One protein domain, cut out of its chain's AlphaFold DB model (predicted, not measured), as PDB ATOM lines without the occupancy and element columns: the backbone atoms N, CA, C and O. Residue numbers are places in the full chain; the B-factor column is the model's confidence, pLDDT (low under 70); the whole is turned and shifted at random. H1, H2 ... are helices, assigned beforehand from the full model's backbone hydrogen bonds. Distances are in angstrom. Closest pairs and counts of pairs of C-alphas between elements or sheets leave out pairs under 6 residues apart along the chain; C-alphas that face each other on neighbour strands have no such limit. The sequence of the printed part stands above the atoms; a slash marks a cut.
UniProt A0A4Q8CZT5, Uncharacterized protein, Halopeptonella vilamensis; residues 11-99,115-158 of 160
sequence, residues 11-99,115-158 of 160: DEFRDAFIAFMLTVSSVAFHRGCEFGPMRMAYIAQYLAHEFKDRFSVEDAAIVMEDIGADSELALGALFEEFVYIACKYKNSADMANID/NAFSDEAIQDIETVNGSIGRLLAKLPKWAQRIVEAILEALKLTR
ATOM      1  N   ASP A  11      72.658   7.626 -44.528       95.50
ATOM      2  CA  ASP A  11      73.231   6.648 -43.601       95.50
ATOM      3  C   ASP A  11      72.122   5.850 -42.905       95.50
ATOM      4  O   ASP A  11      72.156   4.621 -42.882       95.50
ATOM      5  N   GLU A  12      71.084   6.531 -42.417       95.12
ATOM      6  CA  GLU A  12      69.939   5.898 -41.751       95.12
ATOM      7  C   GLU A  12      69.159   4.992 -42.699       95.12
ATOM      8  O   GLU A  12      68.814   3.866 -42.347       95.12
ATOM      9  N   PHE A  13      68.905   5.447 -43.924       94.19
ATOM     10  CA  PHE A  13      68.229   4.635 -44.926       94.19
ATOM     11  C   PHE A  13      69.040   3.386 -45.282       94.19
ATOM     12  O   PHE A  13      68.493   2.282 -45.349       94.19
ATOM     13  N   ARG A  14      70.354   3.548 -45.484       95.69
ATOM     14  CA  ARG A  14      71.274   2.435 -45.727       95.69
ATOM     15  C   ARG A  14      71.215   1.423 -44.588       95.69
ATOM     16  O   ARG A  14      71.059   0.230 -44.851       95.69
ATOM     17  N   ASP A  15      71.343   1.885 -43.350       96.25
ATOM     18  CA  ASP A  15      71.379   1.019 -42.176       96.25
ATOM     19  C   ASP A  15      70.037   0.304 -41.968       96.25
ATOM     20  O   ASP A  15      70.028  -0.902 -41.723       96.25
ATOM     21  N   ALA A  16      68.908   0.988 -42.175       95.44
ATOM     22  CA  ALA A  16      67.577   0.385 -42.115       95.44
ATOM     23  C   ALA A  16      67.408  -0.698 -43.184       95.44
ATOM     24  O   ALA A  16      66.928  -1.796 -42.899       95.44
ATOM     25  N   PHE A  17      67.851  -0.426 -44.413       95.75
ATOM     26  CA  PHE A  17      67.718  -1.389 -45.495       95.75
ATOM     27  C   PHE A  17      68.629  -2.608 -45.290       95.75
ATOM     28  O   PHE A  17      68.208  -3.746 -45.498       95.75
ATOM     29  N   ILE A  18      69.858  -2.405 -44.806       97.06
ATOM     30  CA  ILE A  18      70.751  -3.499 -44.406       97.06
ATOM     31  C   ILE A  18      70.127  -4.317 -43.270       97.06
ATOM     32  O   ILE A  18      70.120  -5.549 -43.346       97.06
ATOM     33  N   ALA A  19      69.578  -3.662 -42.245       96.25
ATOM     34  CA  ALA A  19      68.917  -4.327 -41.127       96.25
ATOM     35  C   ALA A  19      67.738  -5.184 -41.595       96.25
ATOM     36  O   ALA A  19      67.626  -6.352 -41.209       96.25
ATOM     37  N   PHE A  20      66.920  -4.648 -42.501       95.81
ATOM     38  CA  PHE A  20      65.856  -5.387 -43.165       95.81
ATOM     39  C   PHE A  20      66.402  -6.619 -43.902       95.81
ATOM     40  O   PHE A  20      65.956  -7.734 -43.638       95.81
ATOM     41  N   MET A  21      67.420  -6.474 -44.760       96.44
ATOM     42  CA  MET A  21      67.969  -7.599 -45.533       96.44
ATOM     43  C   MET A  21      68.587  -8.697 -44.654       96.44
ATOM     44  O   MET A  21      68.385  -9.887 -44.916       96.44
ATOM     45  N   LEU A  22      69.308  -8.325 -43.592       96.75
ATOM     46  CA  LEU A  22      69.853  -9.277 -42.619       96.75
ATOM     47  C   LEU A  22      68.733 -10.010 -41.873       96.75
ATOM     48  O   LEU A  22      68.806 -11.231 -41.706       96.75
ATOM     49  N   THR A  23      67.671  -9.298 -41.499       95.75
ATOM     50  CA  THR A  23      66.488  -9.873 -40.847       95.75
ATOM     51  C   THR A  23      65.776 -10.865 -41.764       95.75
ATOM     52  O   THR A  23      65.566 -12.014 -41.380       95.75
ATOM     53  N   VAL A  24      65.499 -10.482 -43.016       95.38
ATOM     54  CA  VAL A  24      64.901 -11.369 -44.030       95.38
ATOM     55  C   VAL A  24      65.738 -12.637 -44.204       95.38
ATOM     56  O   VAL A  24      65.200 -13.745 -44.226       95.38
ATOM     57  N   SER A  25      67.065 -12.497 -44.275       95.88
ATOM     58  CA  SER A  25      67.965 -13.647 -44.397       95.88
ATOM     59  C   SER A  25      67.956 -14.551 -43.162       95.88
ATOM     60  O   SER A  25      68.064 -15.770 -43.298       95.88
ATOM     61  N   SER A  26      67.780 -13.978 -41.970       95.00
ATOM     62  CA  SER A  26      67.710 -14.711 -40.703       95.00
ATOM     63  C   SER A  26      66.412 -15.507 -40.603       95.00
ATOM     64  O   SER A  26      66.439 -16.692 -40.269       95.00
ATOM     65  N   VAL A  27      65.281 -14.906 -40.990       94.81
ATOM     66  CA  VAL A  27      63.991 -15.604 -41.103       94.81
ATOM     67  C   VAL A  27      64.090 -16.754 -42.108       94.81
ATOM     68  O   VAL A  27      63.748 -17.891 -41.776       94.81
ATOM     69  N   ALA A  28      64.628 -16.496 -43.305       93.88
ATOM     70  CA  ALA A  28      64.847 -17.532 -44.314       93.88
ATOM     71  C   ALA A  28      65.773 -18.650 -43.804       93.88
ATOM     72  O   ALA A  28      65.550 -19.822 -44.107       93.88
ATOM     73  N   PHE A  29      66.793 -18.315 -43.009       93.69
ATOM     74  CA  PHE A  29      67.698 -19.302 -42.431       93.69
ATOM     75  C   PHE A  29      66.981 -20.260 -41.485       93.69
ATOM     76  O   PHE A  29      67.022 -21.473 -41.692       93.69
ATOM     77  N   HIS A  30      66.284 -19.721 -40.484       91.75
ATOM     78  CA  HIS A  30      65.582 -20.533 -39.489       91.75
ATOM     79  C   HIS A  30      64.512 -21.408 -40.133       91.75
ATOM     80  O   HIS A  30      64.458 -22.613 -39.882       91.75
ATOM     81  N   ARG A  31      63.726 -20.845 -41.054       91.31
ATOM     82  CA  ARG A  31      62.725 -21.615 -41.798       91.31
ATOM     83  C   ARG A  31      63.340 -22.652 -42.728       91.31
ATOM     84  O   ARG A  31      62.817 -23.754 -42.843       91.31
ATOM     85  N   GLY A  32      64.442 -22.334 -43.402       90.31
ATOM     86  CA  GLY A  32      65.129 -23.272 -44.287       90.31
ATOM     87  C   GLY A  32      65.812 -24.420 -43.545       90.31
ATOM     88  O   GLY A  32      65.978 -25.488 -44.125       90.31
ATOM     89  N   CYS A  33      66.183 -24.228 -42.278       87.56
ATOM     90  CA  CYS A  33      66.672 -25.302 -41.416       87.56
ATOM     91  C   CYS A  33      65.545 -26.220 -40.915       87.56
ATOM     92  O   CYS A  33      65.800 -27.407 -40.721       87.56
ATOM     93  N   GLU A  34      64.329 -25.692 -40.742       88.44
ATOM     94  CA  GLU A  34      63.197 -26.429 -40.161       88.44
ATOM     95  C   GLU A  34      62.261 -27.060 -41.213       88.44
ATOM     96  O   GLU A  34      61.913 -28.235 -41.124       88.44
ATOM     97  N   PHE A  35      61.861 -26.298 -42.236       84.88
ATOM     98  CA  PHE A  35      60.791 -26.670 -43.176       84.88
ATOM     99  C   PHE A  35      61.235 -26.726 -44.641       84.88
ATOM    100  O   PHE A  35      60.544 -27.301 -45.483       84.88
ATOM    101  N   GLY A  36      62.345 -26.065 -44.972       82.56
ATOM    102  CA  GLY A  36      62.744 -25.788 -46.349       82.56
ATOM    103  C   GLY A  36      64.054 -26.446 -46.787       82.56
ATOM    104  O   GLY A  36      64.675 -27.232 -46.072       82.56
ATOM    105  N   PRO A  37      64.520 -26.120 -48.002       86.94
ATOM    106  CA  PRO A  37      65.837 -26.524 -48.459       86.94
ATOM    107  C   PRO A  37      66.919 -25.700 -47.746       86.94
ATOM    108  O   PRO A  37      67.157 -24.541 -48.088       86.94
ATOM    109  N   MET A  38      67.657 -26.333 -46.831       89.25
ATOM    110  CA  MET A  38      68.761 -25.717 -46.074       89.25
ATOM    111  C   MET A  38      69.796 -24.991 -46.961       89.25
ATOM    112  O   MET A  38      70.414 -24.009 -46.555       89.25
ATOM    113  N   ARG A  39      69.979 -25.417 -48.217       89.88
ATOM    114  CA  ARG A  39      70.857 -24.709 -49.161       89.88
ATOM    115  C   ARG A  39      70.398 -23.270 -49.435       89.88
ATOM    116  O   ARG A  39      71.257 -22.407 -49.577       89.88
ATOM    117  N   MET A  40      69.090 -23.015 -49.500       90.50
ATOM    118  CA  MET A  40      68.545 -21.670 -49.733       90.50
ATOM    119  C   MET A  40      68.732 -20.767 -48.517       90.50
ATOM    120  O   MET A  40      69.086 -19.606 -48.687       90.50
ATOM    121  N   ALA A  41      68.624 -21.323 -47.308       89.38
ATOM    122  CA  ALA A  41      68.964 -20.636 -46.061       89.38
ATOM    123  C   ALA A  41      70.402 -20.081 -46.078       89.38
ATOM    124  O   ALA A  41      70.617 -18.891 -45.851       89.38
ATOM    125  N   TYR A  42      71.391 -20.913 -46.429       91.81
ATOM    126  CA  TYR A  42      72.787 -20.465 -46.521       91.81
ATOM    127  C   TYR A  42      73.025 -19.445 -47.637       91.81
ATOM    128  O   TYR A  42      73.834 -18.534 -47.473       91.81
ATOM    129  N   ILE A  43      72.341 -19.596 -48.778       93.25
ATOM    130  CA  ILE A  43      72.428 -18.627 -49.876       93.25
ATOM    131  C   ILE A  43      71.897 -17.266 -49.414       93.25
ATOM    132  O   ILE A  43      72.574 -16.265 -49.634       93.25
ATOM    133  N   ALA A  44      70.745 -17.225 -48.740       94.00
ATOM    134  CA  ALA A  44      70.163 -15.985 -48.234       94.00
ATOM    135  C   ALA A  44      71.115 -15.264 -47.271       94.00
ATOM    136  O   ALA A  44      71.384 -14.079 -47.457       94.00
ATOM    137  N   GLN A  45      71.685 -15.984 -46.297       94.06
ATOM    138  CA  GLN A  45      72.654 -15.401 -45.366       94.06
ATOM    139  C   GLN A  45      73.899 -14.874 -46.078       94.06
ATOM    140  O   GLN A  45      74.300 -13.739 -45.833       94.06
ATOM    141  N   TYR A  46      74.507 -15.668 -46.967       95.62
ATOM    142  CA  TYR A  46      75.703 -15.245 -47.701       95.62
ATOM    143  C   TYR A  46      75.444 -13.962 -48.500       95.62
ATOM    144  O   TYR A  46      76.223 -13.015 -48.439       95.62
ATOM    145  N   LEU A  47      74.324 -13.918 -49.223       96.94
ATOM    146  CA  LEU A  47      73.959 -12.769 -50.042       96.94
ATOM    147  C   LEU A  47      73.638 -11.527 -49.203       96.94
ATOM    148  O   LEU A  47      73.980 -10.426 -49.623       96.94
ATOM    149  N   ALA A  48      73.024 -11.680 -48.029       96.75
ATOM    150  CA  ALA A  48      72.740 -10.551 -47.145       96.75
ATOM    151  C   ALA A  48      74.018  -9.944 -46.542       96.75
ATOM    152  O   ALA A  48      74.109  -8.724 -46.411       96.75
ATOM    153  N   HIS A  49      75.029 -10.766 -46.247       95.94
ATOM    154  CA  HIS A  49      76.346 -10.274 -45.827       95.94
ATOM    155  C   HIS A  49      77.074  -9.565 -46.977       95.94
ATOM    156  O   HIS A  49      77.546  -8.447 -46.804       95.94
ATOM    157  N   GLU A  50      77.077 -10.151 -48.178       97.25
ATOM    158  CA  GLU A  50      77.630  -9.505 -49.378       97.25
ATOM    159  C   GLU A  50      76.939  -8.160 -49.669       97.25
ATOM    160  O   GLU A  50      77.592  -7.192 -50.060       97.25
ATOM    161  N   PHE A  51      75.620  -8.082 -49.462       97.06
ATOM    162  CA  PHE A  51      74.859  -6.839 -49.570       97.06
ATOM    163  C   PHE A  51      75.327  -5.806 -48.543       97.06
ATOM    164  O   PHE A  51      75.676  -4.693 -48.930       97.06
ATOM    165  N   LYS A  52      75.385  -6.181 -47.257       96.56
ATOM    166  CA  LYS A  52      75.853  -5.324 -46.156       96.56
ATOM    167  C   LYS A  52      77.231  -4.725 -46.442       96.56
ATOM    168  O   LYS A  52      77.432  -3.528 -46.243       96.56
ATOM    169  N   ASP A  53      78.159  -5.554 -46.909       96.50
ATOM    170  CA  ASP A  53      79.559  -5.169 -47.096       96.50
ATOM    171  C   ASP A  53      79.766  -4.251 -48.306       96.50
ATOM    172  O   ASP A  53      80.744  -3.503 -48.363       96.50
ATOM    173  N   ARG A  54      78.860  -4.301 -49.291       97.12
ATOM    174  CA  ARG A  54      79.009  -3.585 -50.564       97.12
ATOM    175  C   ARG A  54      78.065  -2.415 -50.752       97.12
ATOM    176  O   ARG A  54      78.388  -1.541 -51.550       97.12
ATOM    177  N   PHE A  55      76.907  -2.418 -50.100       97.12
ATOM    178  CA  PHE A  55      75.926  -1.353 -50.259       97.12
ATOM    179  C   PHE A  55      76.418  -0.119 -49.507       97.12
ATOM    180  O   PHE A  55      76.498  -0.109 -48.276       97.12
ATOM    181  N   SER A  56      76.841   0.885 -50.269       96.62
ATOM    182  CA  SER A  56      77.497   2.083 -49.753       96.62
ATOM    183  C   SER A  56      76.496   3.183 -49.397       96.62
ATOM    184  O   SER A  56      75.321   3.127 -49.765       96.62
ATOM    185  N   VAL A  57      76.964   4.195 -48.669       96.62
ATOM    186  CA  VAL A  57      76.166   5.392 -48.351       96.62
ATOM    187  C   VAL A  57      75.870   6.171 -49.630       96.62
ATOM    188  O   VAL A  57      74.781   6.709 -49.802       96.62
ATOM    189  N   GLU A  58      76.811   6.175 -50.574       96.12
ATOM    190  CA  GLU A  58      76.646   6.781 -51.891       96.12
ATOM    191  C   GLU A  58      75.560   6.076 -52.715       96.12
ATOM    192  O   GLU A  58      74.746   6.750 -53.345       96.12
ATOM    193  N   ASP A  59      75.495   4.738 -52.678       94.69
ATOM    194  CA  ASP A  59      74.407   3.990 -53.324       94.69
ATOM    195  C   ASP A  59      73.046   4.365 -52.716       94.69
ATOM    196  O   ASP A  59      72.077   4.578 -53.447       94.69
ATOM    197  N   ALA A  60      72.972   4.479 -51.385       94.19
ATOM    198  CA  ALA A  60      71.761   4.890 -50.679       94.19
ATOM    199  C   ALA A  60      71.335   6.321 -51.038       94.19
ATOM    200  O   ALA A  60      70.161   6.549 -51.325       94.19
ATOM    201  N   ALA A  61      72.279   7.263 -51.099       93.69
ATOM    202  CA  ALA A  61      72.007   8.646 -51.477       93.69
ATOM    203  C   ALA A  61      71.409   8.751 -52.890       93.69
ATOM    204  O   ALA A  61      70.428   9.465 -53.079       93.69
ATOM    205  N   ILE A  62      71.941   7.994 -53.859       91.06
ATOM    206  CA  ILE A  62      71.413   7.952 -55.236       91.06
ATOM    207  C   ILE A  62      69.977   7.413 -55.251       91.06
ATOM    208  O   ILE A  62      69.100   7.991 -55.889       91.06
ATOM    209  N   VAL A  63      69.721   6.317 -54.531       89.62
ATOM    210  CA  VAL A  63      68.380   5.717 -54.436       89.62
ATOM    211  C   VAL A  63      67.390   6.697 -53.809       89.62
ATOM    212  O   VAL A  63      66.268   6.837 -54.294       89.62
ATOM    213  N   MET A  64      67.801   7.389 -52.747       90.75
ATOM    214  CA  MET A  64      66.971   8.377 -52.068       90.75
ATOM    215  C   MET A  64      66.701   9.610 -52.919       90.75
ATOM    216  O   MET A  64      65.578  10.095 -52.892       90.75
ATOM    217  N   GLU A  65      67.674  10.111 -53.679       89.00
ATOM    218  CA  GLU A  65      67.460  11.228 -54.605       89.00
ATOM    219  C   GLU A  65      66.422  10.849 -55.673       89.00
ATOM    220  O   GLU A  65      65.464  11.586 -55.913       89.00
ATOM    221  N   ASP A  66      66.545   9.641 -56.228       84.19
ATOM    222  CA  ASP A  66      65.639   9.111 -57.245       84.19
ATOM    223  C   ASP A  66      64.209   8.846 -56.738       84.19
ATOM    224  O   ASP A  66      63.271   8.884 -57.537       84.19
ATOM    225  N   ILE A  67      64.029   8.525 -55.451       82.12
ATOM    226  CA  ILE A  67      62.713   8.297 -54.821       82.12
ATOM    227  C   ILE A  67      62.135   9.609 -54.269       82.12
ATOM    228  O   ILE A  67      60.956   9.912 -54.461       82.12
ATOM    229  N   GLY A  68      62.964  10.388 -53.577       70.38
ATOM    230  CA  GLY A  68      62.606  11.627 -52.893       70.38
ATOM    231  C   GLY A  68      62.216  12.748 -53.851       70.38
ATOM    232  O   GLY A  68      61.350  13.550 -53.506       70.38
ATOM    233  N   ALA A  69      62.749  12.751 -55.080       63.69
ATOM    234  CA  ALA A  69      62.289  13.647 -56.141       63.69
ATOM    235  C   ALA A  69      60.784  13.491 -56.447       63.69
ATOM    236  O   ALA A  69      60.137  14.463 -56.840       63.69
ATOM    237  N   ASP A  70      60.228  12.291 -56.236       65.62
ATOM    238  CA  ASP A  70      58.824  11.984 -56.499       65.62
ATOM    239  C   ASP A  70      57.943  12.072 -55.233       65.62
ATOM    240  O   ASP A  70      56.772  12.446 -55.342       65.62
ATOM    241  N   SER A  71      58.456  11.724 -54.036       76.88
ATOM    242  CA  SER A  71      57.730  11.847 -52.754       76.88
ATOM    243  C   SER A  71      58.595  11.551 -51.509       76.88
ATOM    244  O   SER A  71      58.853  10.390 -51.194       76.88
ATOM    245  N   GLU A  72      58.953  12.573 -50.721       79.62
ATOM    246  CA  GLU A  72      59.657  12.397 -49.428       79.62
ATOM    247  C   GLU A  72      58.862  11.550 -48.416       79.62
ATOM    248  O   GLU A  72      59.431  10.721 -47.712       79.62
ATOM    249  N   LEU A  73      57.532  11.691 -48.381       83.25
ATOM    250  CA  LEU A  73      56.675  10.904 -47.483       83.25
ATOM    251  C   LEU A  73      56.714   9.405 -47.802       83.25
ATOM    252  O   LEU A  73      56.633   8.581 -46.895       83.25
ATOM    253  N   ALA A  74      56.845   9.041 -49.082       83.56
ATOM    254  CA  ALA A  74      56.976   7.642 -49.476       83.56
ATOM    255  C   ALA A  74      58.315   7.050 -49.017       83.56
ATOM    256  O   ALA A  74      58.365   5.883 -48.641       83.56
ATOM    257  N   LEU A  75      59.382   7.855 -49.025       87.31
ATOM    258  CA  LEU A  75      60.687   7.439 -48.526       87.31
ATOM    259  C   LEU A  75      60.661   7.209 -47.012       87.31
ATOM    260  O   LEU A  75      61.153   6.183 -46.549       87.31
ATOM    261  N   GLY A  76      60.045   8.126 -46.264       89.62
ATOM    262  CA  GLY A  76      59.866   7.974 -44.823       89.62
ATOM    263  C   GLY A  76      59.019   6.754 -44.457       89.62
ATOM    264  O   GLY A  76      59.426   5.954 -43.624       89.62
ATOM    265  N   ALA A  77      57.899   6.528 -45.151       88.75
ATOM    266  CA  ALA A  77      57.080   5.331 -44.938       88.75
ATOM    267  C   ALA A  77      57.864   4.031 -45.197       88.75
ATOM    268  O   ALA A  77      57.766   3.084 -44.422       88.75
ATOM    269  N   LEU A  78      58.676   3.997 -46.255       89.38
ATOM    270  CA  LEU A  78      59.494   2.833 -46.593       89.38
ATOM    271  C   LEU A  78      60.591   2.563 -45.555       89.38
ATOM    272  O   LEU A  78      60.879   1.414 -45.229       89.38
ATOM    273  N   PHE A  79      61.198   3.627 -45.034       92.12
ATOM    274  CA  PHE A  79      62.155   3.542 -43.939       92.12
ATOM    275  C   PHE A  79      61.523   2.942 -42.680       92.12
ATOM    276  O   PHE A  79      62.075   1.997 -42.118       92.12
ATOM    277  N   GLU A  80      60.344   3.427 -42.288       91.62
ATOM    278  CA  GLU A  80      59.608   2.898 -41.136       91.62
ATOM    279  C   GLU A  80      59.227   1.423 -41.334       91.62
ATOM    280  O   GLU A  80      59.372   0.621 -40.417       91.62
ATOM    281  N   GLU A  81      58.819   1.017 -42.542       92.25
ATOM    282  CA  GLU A  81      58.546  -0.393 -42.859       92.25
ATOM    283  C   GLU A  81      59.787  -1.288 -42.676       92.25
ATOM    284  O   GLU A  81      59.682  -2.402 -42.149       92.25
ATOM    285  N   PHE A  82      60.977  -0.819 -43.071       94.38
ATOM    286  CA  PHE A  82      62.229  -1.550 -42.852       94.38
ATOM    287  C   PHE A  82      62.565  -1.699 -41.374       94.38
ATOM    288  O   PHE A  82      62.888  -2.805 -40.927       94.38
ATOM    289  N   VAL A  83      62.472  -0.599 -40.624       93.75
ATOM    290  CA  VAL A  83      62.729  -0.576 -39.181       93.75
ATOM    291  C   VAL A  83      61.733  -1.476 -38.454       93.75
ATOM    292  O   VAL A  83      62.152  -2.308 -37.650       93.75
ATOM    293  N   TYR A  84      60.444  -1.400 -38.795       93.44
ATOM    294  CA  TYR A  84      59.391  -2.236 -38.221       93.44
ATOM    295  C   TYR A  84      59.701  -3.728 -38.368       93.44
ATOM    296  O   TYR A  84      59.701  -4.465 -37.379       93.44
ATOM    297  N   ILE A  85      60.024  -4.186 -39.584       94.56
ATOM    298  CA  ILE A  85      60.355  -5.597 -39.826       94.56
ATOM    299  C   ILE A  85      61.617  -6.009 -39.066       94.56
ATOM    300  O   ILE A  85      61.639  -7.088 -38.465       94.56
ATOM    301  N   ALA A  86      62.655  -5.167 -39.074       94.56
ATOM    302  CA  ALA A  86      63.897  -5.443 -38.360       94.56
ATOM    303  C   ALA A  86      63.670  -5.566 -36.844       94.56
ATOM    304  O   ALA A  86      64.213  -6.479 -36.226       94.56
ATOM    305  N   CYS A  87      62.832  -4.707 -36.257       93.94
ATOM    306  CA  CYS A  87      62.453  -4.774 -34.846       93.94
ATOM    307  C   CYS A  87      61.623  -6.026 -34.546       93.94
ATOM    308  O   CYS A  87      62.043  -6.853 -33.732       93.94
ATOM    309  N   LYS A  88      60.503  -6.221 -35.258       94.62
ATOM    310  CA  LYS A  88      59.565  -7.332 -35.024       94.62
ATOM    311  C   LYS A  88      60.268  -8.688 -35.071       94.62
ATOM    312  O   LYS A  88      59.998  -9.559 -34.247       94.62
ATOM    313  N   TYR A  89      61.200  -8.878 -36.006       94.69
ATOM    314  CA  TYR A  89      61.904 -10.149 -36.199       94.69
ATOM    315  C   TYR A  89      63.356 -10.146 -35.700       94.69
ATOM    316  O   TYR A  89      64.105 -11.072 -36.029       94.69
ATOM    317  N   LYS A  90      63.756  -9.186 -34.856       91.62
ATOM    318  CA  LYS A  90      65.126  -9.073 -34.318       91.62
ATOM    319  C   LYS A  90      65.631 -10.360 -33.664       91.62
ATOM    320  O   LYS A  90      66.750 -10.791 -33.930       91.62
ATOM    321  N   ASN A  91      64.766 -11.042 -32.909       90.94
ATOM    322  CA  ASN A  91      65.085 -12.321 -32.265       90.94
ATOM    323  C   ASN A  91      65.606 -13.376 -33.258       90.94
ATOM    324  O   ASN A  91      66.417 -14.223 -32.894       90.94
ATOM    325  N   SER A  92      65.168 -13.333 -34.522       91.81
ATOM    326  CA  SER A  92      65.656 -14.252 -35.556       91.81
ATOM    327  C   SER A  92      67.139 -14.024 -35.868       91.81
ATOM    328  O   SER A  92      67.894 -14.988 -36.011       91.81
ATOM    329  N   ALA A  93      67.576 -12.767 -35.913       88.88
ATOM    330  CA  ALA A  93      68.970 -12.410 -36.123       88.88
ATOM    331  C   ALA A  93      69.822 -12.745 -34.894       88.88
ATOM    332  O   ALA A  93      70.874 -13.371 -35.037       88.88
ATOM    333  N   ASP A  94      69.312 -12.457 -33.692       88.62
ATOM    334  CA  ASP A  94      69.973 -12.801 -32.427       88.62
ATOM    335  C   ASP A  94      70.216 -14.317 -32.321       88.62
ATOM    336  O   ASP A  94      71.325 -14.768 -32.030       88.62
ATOM    337  N   MET A  95      69.209 -15.133 -32.657       86.94
ATOM    338  CA  MET A  95      69.330 -16.597 -32.706       86.94
ATOM    339  C   MET A  95      70.340 -17.087 -33.753       86.94
ATOM    340  O   MET A  95      70.912 -18.168 -33.601       86.94
ATOM    341  N   ALA A  96      70.551 -16.321 -34.825       85.12
ATOM    342  CA  ALA A  96      71.538 -16.615 -35.860       85.12
ATOM    343  C   ALA A  96      72.943 -16.068 -35.529       85.12
ATOM    344  O   ALA A  96      73.867 -16.282 -36.313       85.12
ATOM    345  N   ASN A  97      73.129 -15.411 -34.374       86.44
ATOM    346  CA  ASN A  97      74.338 -14.664 -34.002       86.44
ATOM    347  C   ASN A  97      74.723 -13.591 -35.039       86.44
ATOM    348  O   ASN A  97      75.907 -13.365 -35.299       86.44
ATOM    349  N   ILE A  98      73.725 -12.953 -35.652       87.12
ATOM    350  CA  ILE A  98      73.914 -11.858 -36.603       87.12
ATOM    351  C   ILE A  98      73.658 -10.551 -35.862       87.12
ATOM    352  O   ILE A  98      72.543 -10.291 -35.422       87.12
ATOM    353  N   ASP A  99      74.694  -9.723 -35.750       86.19
ATOM    354  CA  ASP A  99      74.570  -8.389 -35.167       86.19
ATOM    355  C   ASP A  99      73.928  -7.427 -36.177       86.19
ATOM    356  O   ASP A  99      74.447  -7.224 -37.288       86.19
ATOM    357  N   ASN A 115      57.310 -14.251 -34.693       90.94
ATOM    358  CA  ASN A 115      57.849 -15.605 -34.757       90.94
ATOM    359  C   ASN A 115      58.392 -15.883 -36.166       90.94
ATOM    360  O   ASN A 115      57.615 -15.998 -37.107       90.94
ATOM    361  N   ALA A 116      59.704 -16.073 -36.315       90.12
ATOM    362  CA  ALA A 116      60.328 -16.355 -37.614       90.12
ATOM    363  C   ALA A 116      59.814 -17.641 -38.297       90.12
ATOM    364  O   ALA A 116      59.899 -17.780 -39.516       90.12
ATOM    365  N   PHE A 117      59.268 -18.588 -37.528       90.38
ATOM    366  CA  PHE A 117      58.728 -19.849 -38.039       90.38
ATOM    367  C   PHE A 117      57.259 -19.747 -38.473       90.38
ATOM    368  O   PHE A 117      56.729 -20.706 -39.032       90.38
ATOM    369  N   SER A 118      56.579 -18.620 -38.233       89.50
ATOM    370  CA  SER A 118      55.183 -18.446 -38.644       89.50
ATOM    371  C   SER A 118      55.078 -18.040 -40.114       89.50
ATOM    372  O   SER A 118      55.965 -17.388 -40.666       89.50
ATOM    373  N   ASP A 119      53.978 -18.412 -40.766       86.62
ATOM    374  CA  ASP A 119      53.686 -17.946 -42.129       86.62
ATOM    375  C   ASP A 119      53.405 -16.437 -42.188       86.62
ATOM    376  O   ASP A 119      53.573 -15.826 -43.243       86.62
ATOM    377  N   GLU A 120      53.035 -15.830 -41.055       90.06
ATOM    378  CA  GLU A 120      52.913 -14.377 -40.895       90.06
ATOM    379  C   GLU A 120      54.244 -13.677 -41.196       90.06
ATOM    380  O   GLU A 120      54.246 -12.673 -41.896       90.06
ATOM    381  N   ALA A 121      55.386 -14.262 -40.806       90.25
ATOM    382  CA  ALA A 121      56.700 -13.694 -41.114       90.25
ATOM    383  C   ALA A 121      56.936 -13.508 -42.616       90.25
ATOM    384  O   ALA A 121      57.489 -12.497 -43.044       90.25
ATOM    385  N   ILE A 122      56.477 -14.459 -43.434       89.44
ATOM    386  CA  ILE A 122      56.566 -14.337 -44.890       89.44
ATOM    387  C   ILE A 122      55.596 -13.268 -45.389       89.44
ATOM    388  O   ILE A 122      55.981 -12.464 -46.228       89.44
ATOM    389  N   GLN A 123      54.363 -13.238 -44.879       90.44
ATOM    390  CA  GLN A 123      53.345 -12.275 -45.311       90.44
ATOM    391  C   GLN A 123      53.743 -10.828 -44.996       90.44
ATOM    392  O   GLN A 123      53.596  -9.957 -45.854       90.44
ATOM    393  N   ASP A 124      54.293 -10.582 -43.810       91.56
ATOM    394  CA  ASP A 124      54.789  -9.270 -43.397       91.56
ATOM    395  C   ASP A 124      55.920  -8.799 -44.320       91.56
ATOM    396  O   ASP A 124      55.870  -7.700 -44.872       91.56
ATOM    397  N   ILE A 125      56.911  -9.665 -44.571       91.31
ATOM    398  CA  ILE A 125      58.032  -9.350 -45.467       91.31
ATOM    399  C   ILE A 125      57.550  -9.166 -46.918       91.31
ATOM    400  O   ILE A 125      58.024  -8.272 -47.619       91.31
ATOM    401  N   GLU A 126      56.603  -9.979 -47.393       87.25
ATOM    402  CA  GLU A 126      56.021  -9.845 -48.736       87.25
ATOM    403  C   GLU A 126      55.202  -8.557 -48.894       87.25
ATOM    404  O   GLU A 126      55.160  -7.995 -49.990       87.25
ATOM    405  N   THR A 127      54.598  -8.058 -47.814       86.94
ATOM    406  CA  THR A 127      53.874  -6.781 -47.810       86.94
ATOM    407  C   THR A 127      54.840  -5.625 -48.054       86.94
ATOM    408  O   THR A 127      54.635  -4.851 -48.989       86.94
ATOM    409  N   VAL A 128      55.959  -5.592 -47.321       83.56
ATOM    410  CA  VAL A 128      57.046  -4.623 -47.557       83.56
ATOM    411  C   VAL A 128      57.673  -4.818 -48.943       83.56
ATOM    412  O   VAL A 128      58.010  -3.846 -49.616       83.56
ATOM    413  N   ASN A 129      57.755  -6.055 -49.452       75.12
ATOM    414  CA  ASN A 129      58.212  -6.305 -50.824       75.12
ATOM    415  C   ASN A 129      57.319  -5.607 -51.883       75.12
ATOM    416  O   ASN A 129      57.799  -5.134 -52.915       75.12
ATOM    417  N   GLY A 130      56.012  -5.512 -51.627       72.62
ATOM    418  CA  GLY A 130      55.096  -4.726 -52.456       72.62
ATOM    419  C   GLY A 130      55.457  -3.237 -52.484       72.62
ATOM    420  O   GLY A 130      55.424  -2.615 -53.551       72.62
ATOM    421  N   SER A 131      55.870  -2.692 -51.339       73.38
ATOM    422  CA  SER A 131      56.284  -1.294 -51.167       73.38
ATOM    423  C   SER A 131      57.662  -0.993 -51.781       73.38
ATOM    424  O   SER A 131      57.837   0.044 -52.427       73.38
ATOM    425  N   ILE A 132      58.630  -1.920 -51.701       80.00
ATOM    426  CA  ILE A 132      59.982  -1.725 -52.270       80.00
ATOM    427  C   ILE A 132      60.044  -1.869 -53.793       80.00
ATOM    428  O   ILE A 132      61.102  -1.633 -54.367       80.00
ATOM    429  N   GLY A 133      58.970  -2.248 -54.492       78.69
ATOM    430  CA  GLY A 133      59.029  -2.482 -55.943       78.69
ATOM    431  C   GLY A 133      59.579  -1.283 -56.736       78.69
ATOM    432  O   GLY A 133      60.335  -1.457 -57.693       78.69
ATOM    433  N   ARG A 134      59.266  -0.054 -56.298       75.50
ATOM    434  CA  ARG A 134      59.850   1.173 -56.871       75.50
ATOM    435  C   ARG A 134      61.319   1.343 -56.495       75.50
ATOM    436  O   ARG A 134      62.107   1.693 -57.364       75.50
ATOM    437  N   LEU A 135      61.688   1.044 -55.251       81.38
ATOM    438  CA  LEU A 135      63.071   1.064 -54.776       81.38
ATOM    439  C   LEU A 135      63.951   0.075 -55.545       81.38
ATOM    440  O   LEU A 135      65.034   0.445 -55.988       81.38
ATOM    441  N   LEU A 136      63.478  -1.153 -55.778       82.00
ATOM    442  CA  LEU A 136      64.222  -2.188 -56.505       82.00
ATOM    443  C   LEU A 136      64.652  -1.719 -57.896       82.00
ATOM    444  O   LEU A 136      65.764  -2.016 -58.326       82.00
ATOM    445  N   ALA A 137      63.795  -0.954 -58.577       85.75
ATOM    446  CA  ALA A 137      64.088  -0.401 -59.896       85.75
ATOM    447  C   ALA A 137      65.150   0.716 -59.877       85.75
ATOM    448  O   ALA A 137      65.694   1.044 -60.932       85.75
ATOM    449  N   LYS A 138      65.428   1.303 -58.707       88.81
ATOM    450  CA  LYS A 138      66.422   2.369 -58.501       88.81
ATOM    451  C   LYS A 138      67.750   1.856 -57.953       88.81
ATOM    452  O   LYS A 138      68.749   2.564 -58.013       88.81
ATOM    453  N   LEU A 139      67.789   0.626 -57.443       90.62
ATOM    454  CA  LEU A 139      69.025   0.039 -56.942       90.62
ATOM    455  C   LEU A 139      70.055  -0.172 -58.062       90.62
ATOM    456  O   LEU A 139      69.702  -0.492 -59.205       90.62
ATOM    457  N   PRO A 140      71.358  -0.137 -57.728       92.00
ATOM    458  CA  PRO A 140      72.381  -0.706 -58.589       92.00
ATOM    459  C   PRO A 140      72.013  -2.142 -58.999       92.00
ATOM    460  O   PRO A 140      71.597  -2.951 -58.172       92.00
ATOM    461  N   LYS A 141      72.226  -2.510 -60.272       93.06
ATOM    462  CA  LYS A 141      71.824  -3.834 -60.808       93.06
ATOM    463  C   LYS A 141      72.326  -5.026 -59.990       93.06
ATOM    464  O   LYS A 141      71.696  -6.080 -59.981       93.06
ATOM    465  N   TRP A 142      73.499  -4.899 -59.374       94.94
ATOM    466  CA  TRP A 142      74.053  -5.952 -58.527       94.94
ATOM    467  C   TRP A 142      73.243  -6.104 -57.229       94.94
ATOM    468  O   TRP A 142      72.943  -7.230 -56.847       94.94
ATOM    469  N   ALA A 143      72.840  -4.989 -56.614       94.75
ATOM    470  CA  ALA A 143      72.047  -4.938 -55.393       94.75
ATOM    471  C   ALA A 143      70.630  -5.456 -55.652       94.75
ATOM    472  O   ALA A 143      70.167  -6.330 -54.928       94.75
ATOM    473  N   GLN A 144      70.000  -5.027 -56.752       94.19
ATOM    474  CA  GLN A 144      68.694  -5.535 -57.174       94.19
ATOM    475  C   GLN A 144      68.678  -7.072 -57.256       94.19
ATOM    476  O   GLN A 144      67.824  -7.717 -56.653       94.19
ATOM    477  N   ARG A 145      69.663  -7.670 -57.942       94.56
ATOM    478  CA  ARG A 145      69.772  -9.135 -58.085       94.56
ATOM    479  C   ARG A 145      69.951  -9.849 -56.750       94.56
ATOM    480  O   ARG A 145      69.447 -10.955 -56.584       94.56
ATOM    481  N   ILE A 146      70.701  -9.247 -55.828       96.12
ATOM    482  CA  ILE A 146      70.899  -9.804 -54.490       96.12
ATOM    483  C   ILE A 146      69.586  -9.775 -53.706       96.12
ATOM    484  O   ILE A 146      69.197 -10.801 -53.153       96.12
ATOM    485  N   VAL A 147      68.880  -8.641 -53.702       94.50
ATOM    486  CA  VAL A 147      67.608  -8.495 -52.984       94.50
ATOM    487  C   VAL A 147      66.559  -9.465 -53.531       94.50
ATOM    488  O   VAL A 147      65.954 -10.206 -52.761       94.50
ATOM    489  N   GLU A 148      66.409  -9.549 -54.857       94.12
ATOM    490  CA  GLU A 148      65.508 -10.508 -55.512       94.12
ATOM    491  C   GLU A 148      65.835 -11.959 -55.123       94.12
ATOM    492  O   GLU A 148      64.935 -12.726 -54.784       94.12
ATOM    493  N   ALA A 149      67.117 -12.336 -55.113       94.19
ATOM    494  CA  ALA A 149      67.542 -13.682 -54.740       94.19
ATOM    495  C   ALA A 149      67.295 -14.005 -53.255       94.19
ATOM    496  O   ALA A 149      66.927 -15.135 -52.937       94.19
ATOM    497  N   ILE A 150      67.470 -13.036 -52.351       95.00
ATOM    498  CA  ILE A 150      67.182 -13.208 -50.919       95.00
ATOM    499  C   ILE A 150      65.675 -13.388 -50.692       95.00
ATOM    500  O   ILE A 150      65.267 -14.300 -49.972       95.00
ATOM    501  N   LEU A 151      64.842 -12.568 -51.337       93.00
ATOM    502  CA  LEU A 151      63.383 -12.661 -51.231       93.00
ATOM    503  C   LEU A 151      62.846 -13.959 -51.840       93.00
ATOM    504  O   LEU A 151      61.930 -14.572 -51.294       93.00
ATOM    505  N   GLU A 152      63.430 -14.419 -52.945       91.88
ATOM    506  CA  GLU A 152      63.077 -15.712 -53.525       91.88
ATOM    507  C   GLU A 152      63.508 -16.870 -52.615       91.88
ATOM    508  O   GLU A 152      62.738 -17.805 -52.393       91.88
ATOM    509  N   ALA A 153      64.697 -16.790 -52.006       91.44
ATOM    510  CA  ALA A 153      65.137 -17.772 -51.021       91.44
ATOM    511  C   ALA A 153      64.174 -17.848 -49.824       91.44
ATOM    512  O   ALA A 153      63.834 -18.955 -49.412       91.44
ATOM    513  N   LEU A 154      63.667 -16.713 -49.323       91.75
ATOM    514  CA  LEU A 154      62.630 -16.691 -48.285       91.75
ATOM    515  C   LEU A 154      61.371 -17.451 -48.731       91.75
ATOM    516  O   LEU A 154      60.894 -18.324 -48.006       91.75
ATOM    517  N   LYS A 155      60.853 -17.186 -49.934       89.94
ATOM    518  CA  LYS A 155      59.651 -17.866 -50.454       89.94
ATOM    519  C   LYS A 155      59.830 -19.376 -50.564       89.94
ATOM    520  O   LYS A 155      58.922 -20.133 -50.227       89.94
ATOM    521  N   LEU A 156      61.013 -19.827 -50.974       88.44
ATOM    522  CA  LEU A 156      61.344 -21.252 -51.061       88.44
ATOM    523  C   LEU A 156      61.425 -21.939 -49.684       88.44
ATOM    524  O   LEU A 156      61.437 -23.167 -49.617       88.44
ATOM    525  N   THR A 157      61.451 -21.172 -48.590       84.25
ATOM    526  CA  THR A 157      61.432 -21.677 -47.204       84.25
ATOM    527  C   THR A 157      60.035 -21.683 -46.578       84.25
ATOM    528  O   THR A 157      59.891 -21.922 -45.378       84.25
ATOM    529  N   ARG A 158      58.978 -21.460 -47.369       75.38
ATOM    530  CA  ARG A 158      57.583 -21.494 -46.897       75.38
ATOM    531  C   ARG A 158      57.159 -22.860 -46.334       75.38
ATOM    532  O   ARG A 158      56.237 -22.889 -45.535       75.38
TER     533      ARG A 158
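What this domain is: This is residues 11 to 99 and 115 to 158 of the 160 residues of an uncharacterized protein of Halopeptonella vilamensis (UniProt A0A4Q8CZT5). Five helices form an elongated up-and-down bundle, each running against the one before it in the chain: the long H1 is in the middle, H2 and H8 pack on it and on each other, H4 packs on another side of it, and H6 packs on H4. The short H3 crosses the end of the bundle where H1 begins, H7 is near H3, and H5 packs on residues 22 to 30 of H1. The printed part has 133 residues with eight named helices, H1 to H8 in chain order, and no named strand; the class is all helix. It is compact, with a radius of gyration of the C-alphas of 13.9 A, and spans 43 by 25 by 23 A.

Where its parts are: H1, residues 11 to 34, is the longest helix at 34.7 A, from C-alpha 11 at (73.231, 6.648, -43.601) to C-alpha 34 at (63.197, -26.429, -40.161). H2, residues 38 to 54, measures 24.8 A, H4, residues 72 to 88, 24.4 A, and H8, residues 141 to 156, 22.5 A, ending at C-alpha 156 at (61.344, -21.252, -51.061). H6, residues 119 to 131, measures 19.1 A and H3, residues 57 to 68, 15.6 A. H5 is residues 90 to 95 and H7 residues 133 to 136.

How they stand to each other: H1 is the hub, touching five helices. H1 and H2 form a helical hairpin at a shallow tilt of 13 degrees, opposite ways; their closest C-alphas, Phe 29 and Ala 41, are 4.1 A apart. H8 touches H1 with residues 147 to 154 alone, closest at the C-alphas of Ala 28 and Leu 154, 4.6 A. H2 and H8 touch, opposite ways at a shallow tilt of 27 degrees, with the C-alphas of Ala 44 and Ile 150 closest at 4.9 A. H4 touches H1 with residues 79 to 86 alone, the same way at a steep tilt of 39 degrees; the closest C-alphas, Phe 20 and Ala 86, are 5.2 A apart. H4 and H6 touch, opposite ways at a shallow tilt of 16 degrees, closest at the C-alphas of Glu 81 and Val 128, 6.5 A. H1 and H3 touch only at their ends, about perpendicular at 80 degrees, while H3 and H7 only just touch, with 3 pairs of C-alphas within 8 A. Among the pairs that are apart are H2 and H4. Every O i to N i+4 pair is within hydrogen-bond range in H1, H2, H3, H4, H5, H6 and H8; H7 is too short for one.

The domain as a whole: The C-alphas farthest apart, Glu 34 and Ala 69, are 43.2 A from each other. Residues 100 to 114 are not printed, and C-alphas 99 and 115 are 18.2 A apart across this cut, between H5 and H6. The links printed whole are tight. The mean pLDDT of the printed part is 90.1, and residues 69 to 70 are under 70.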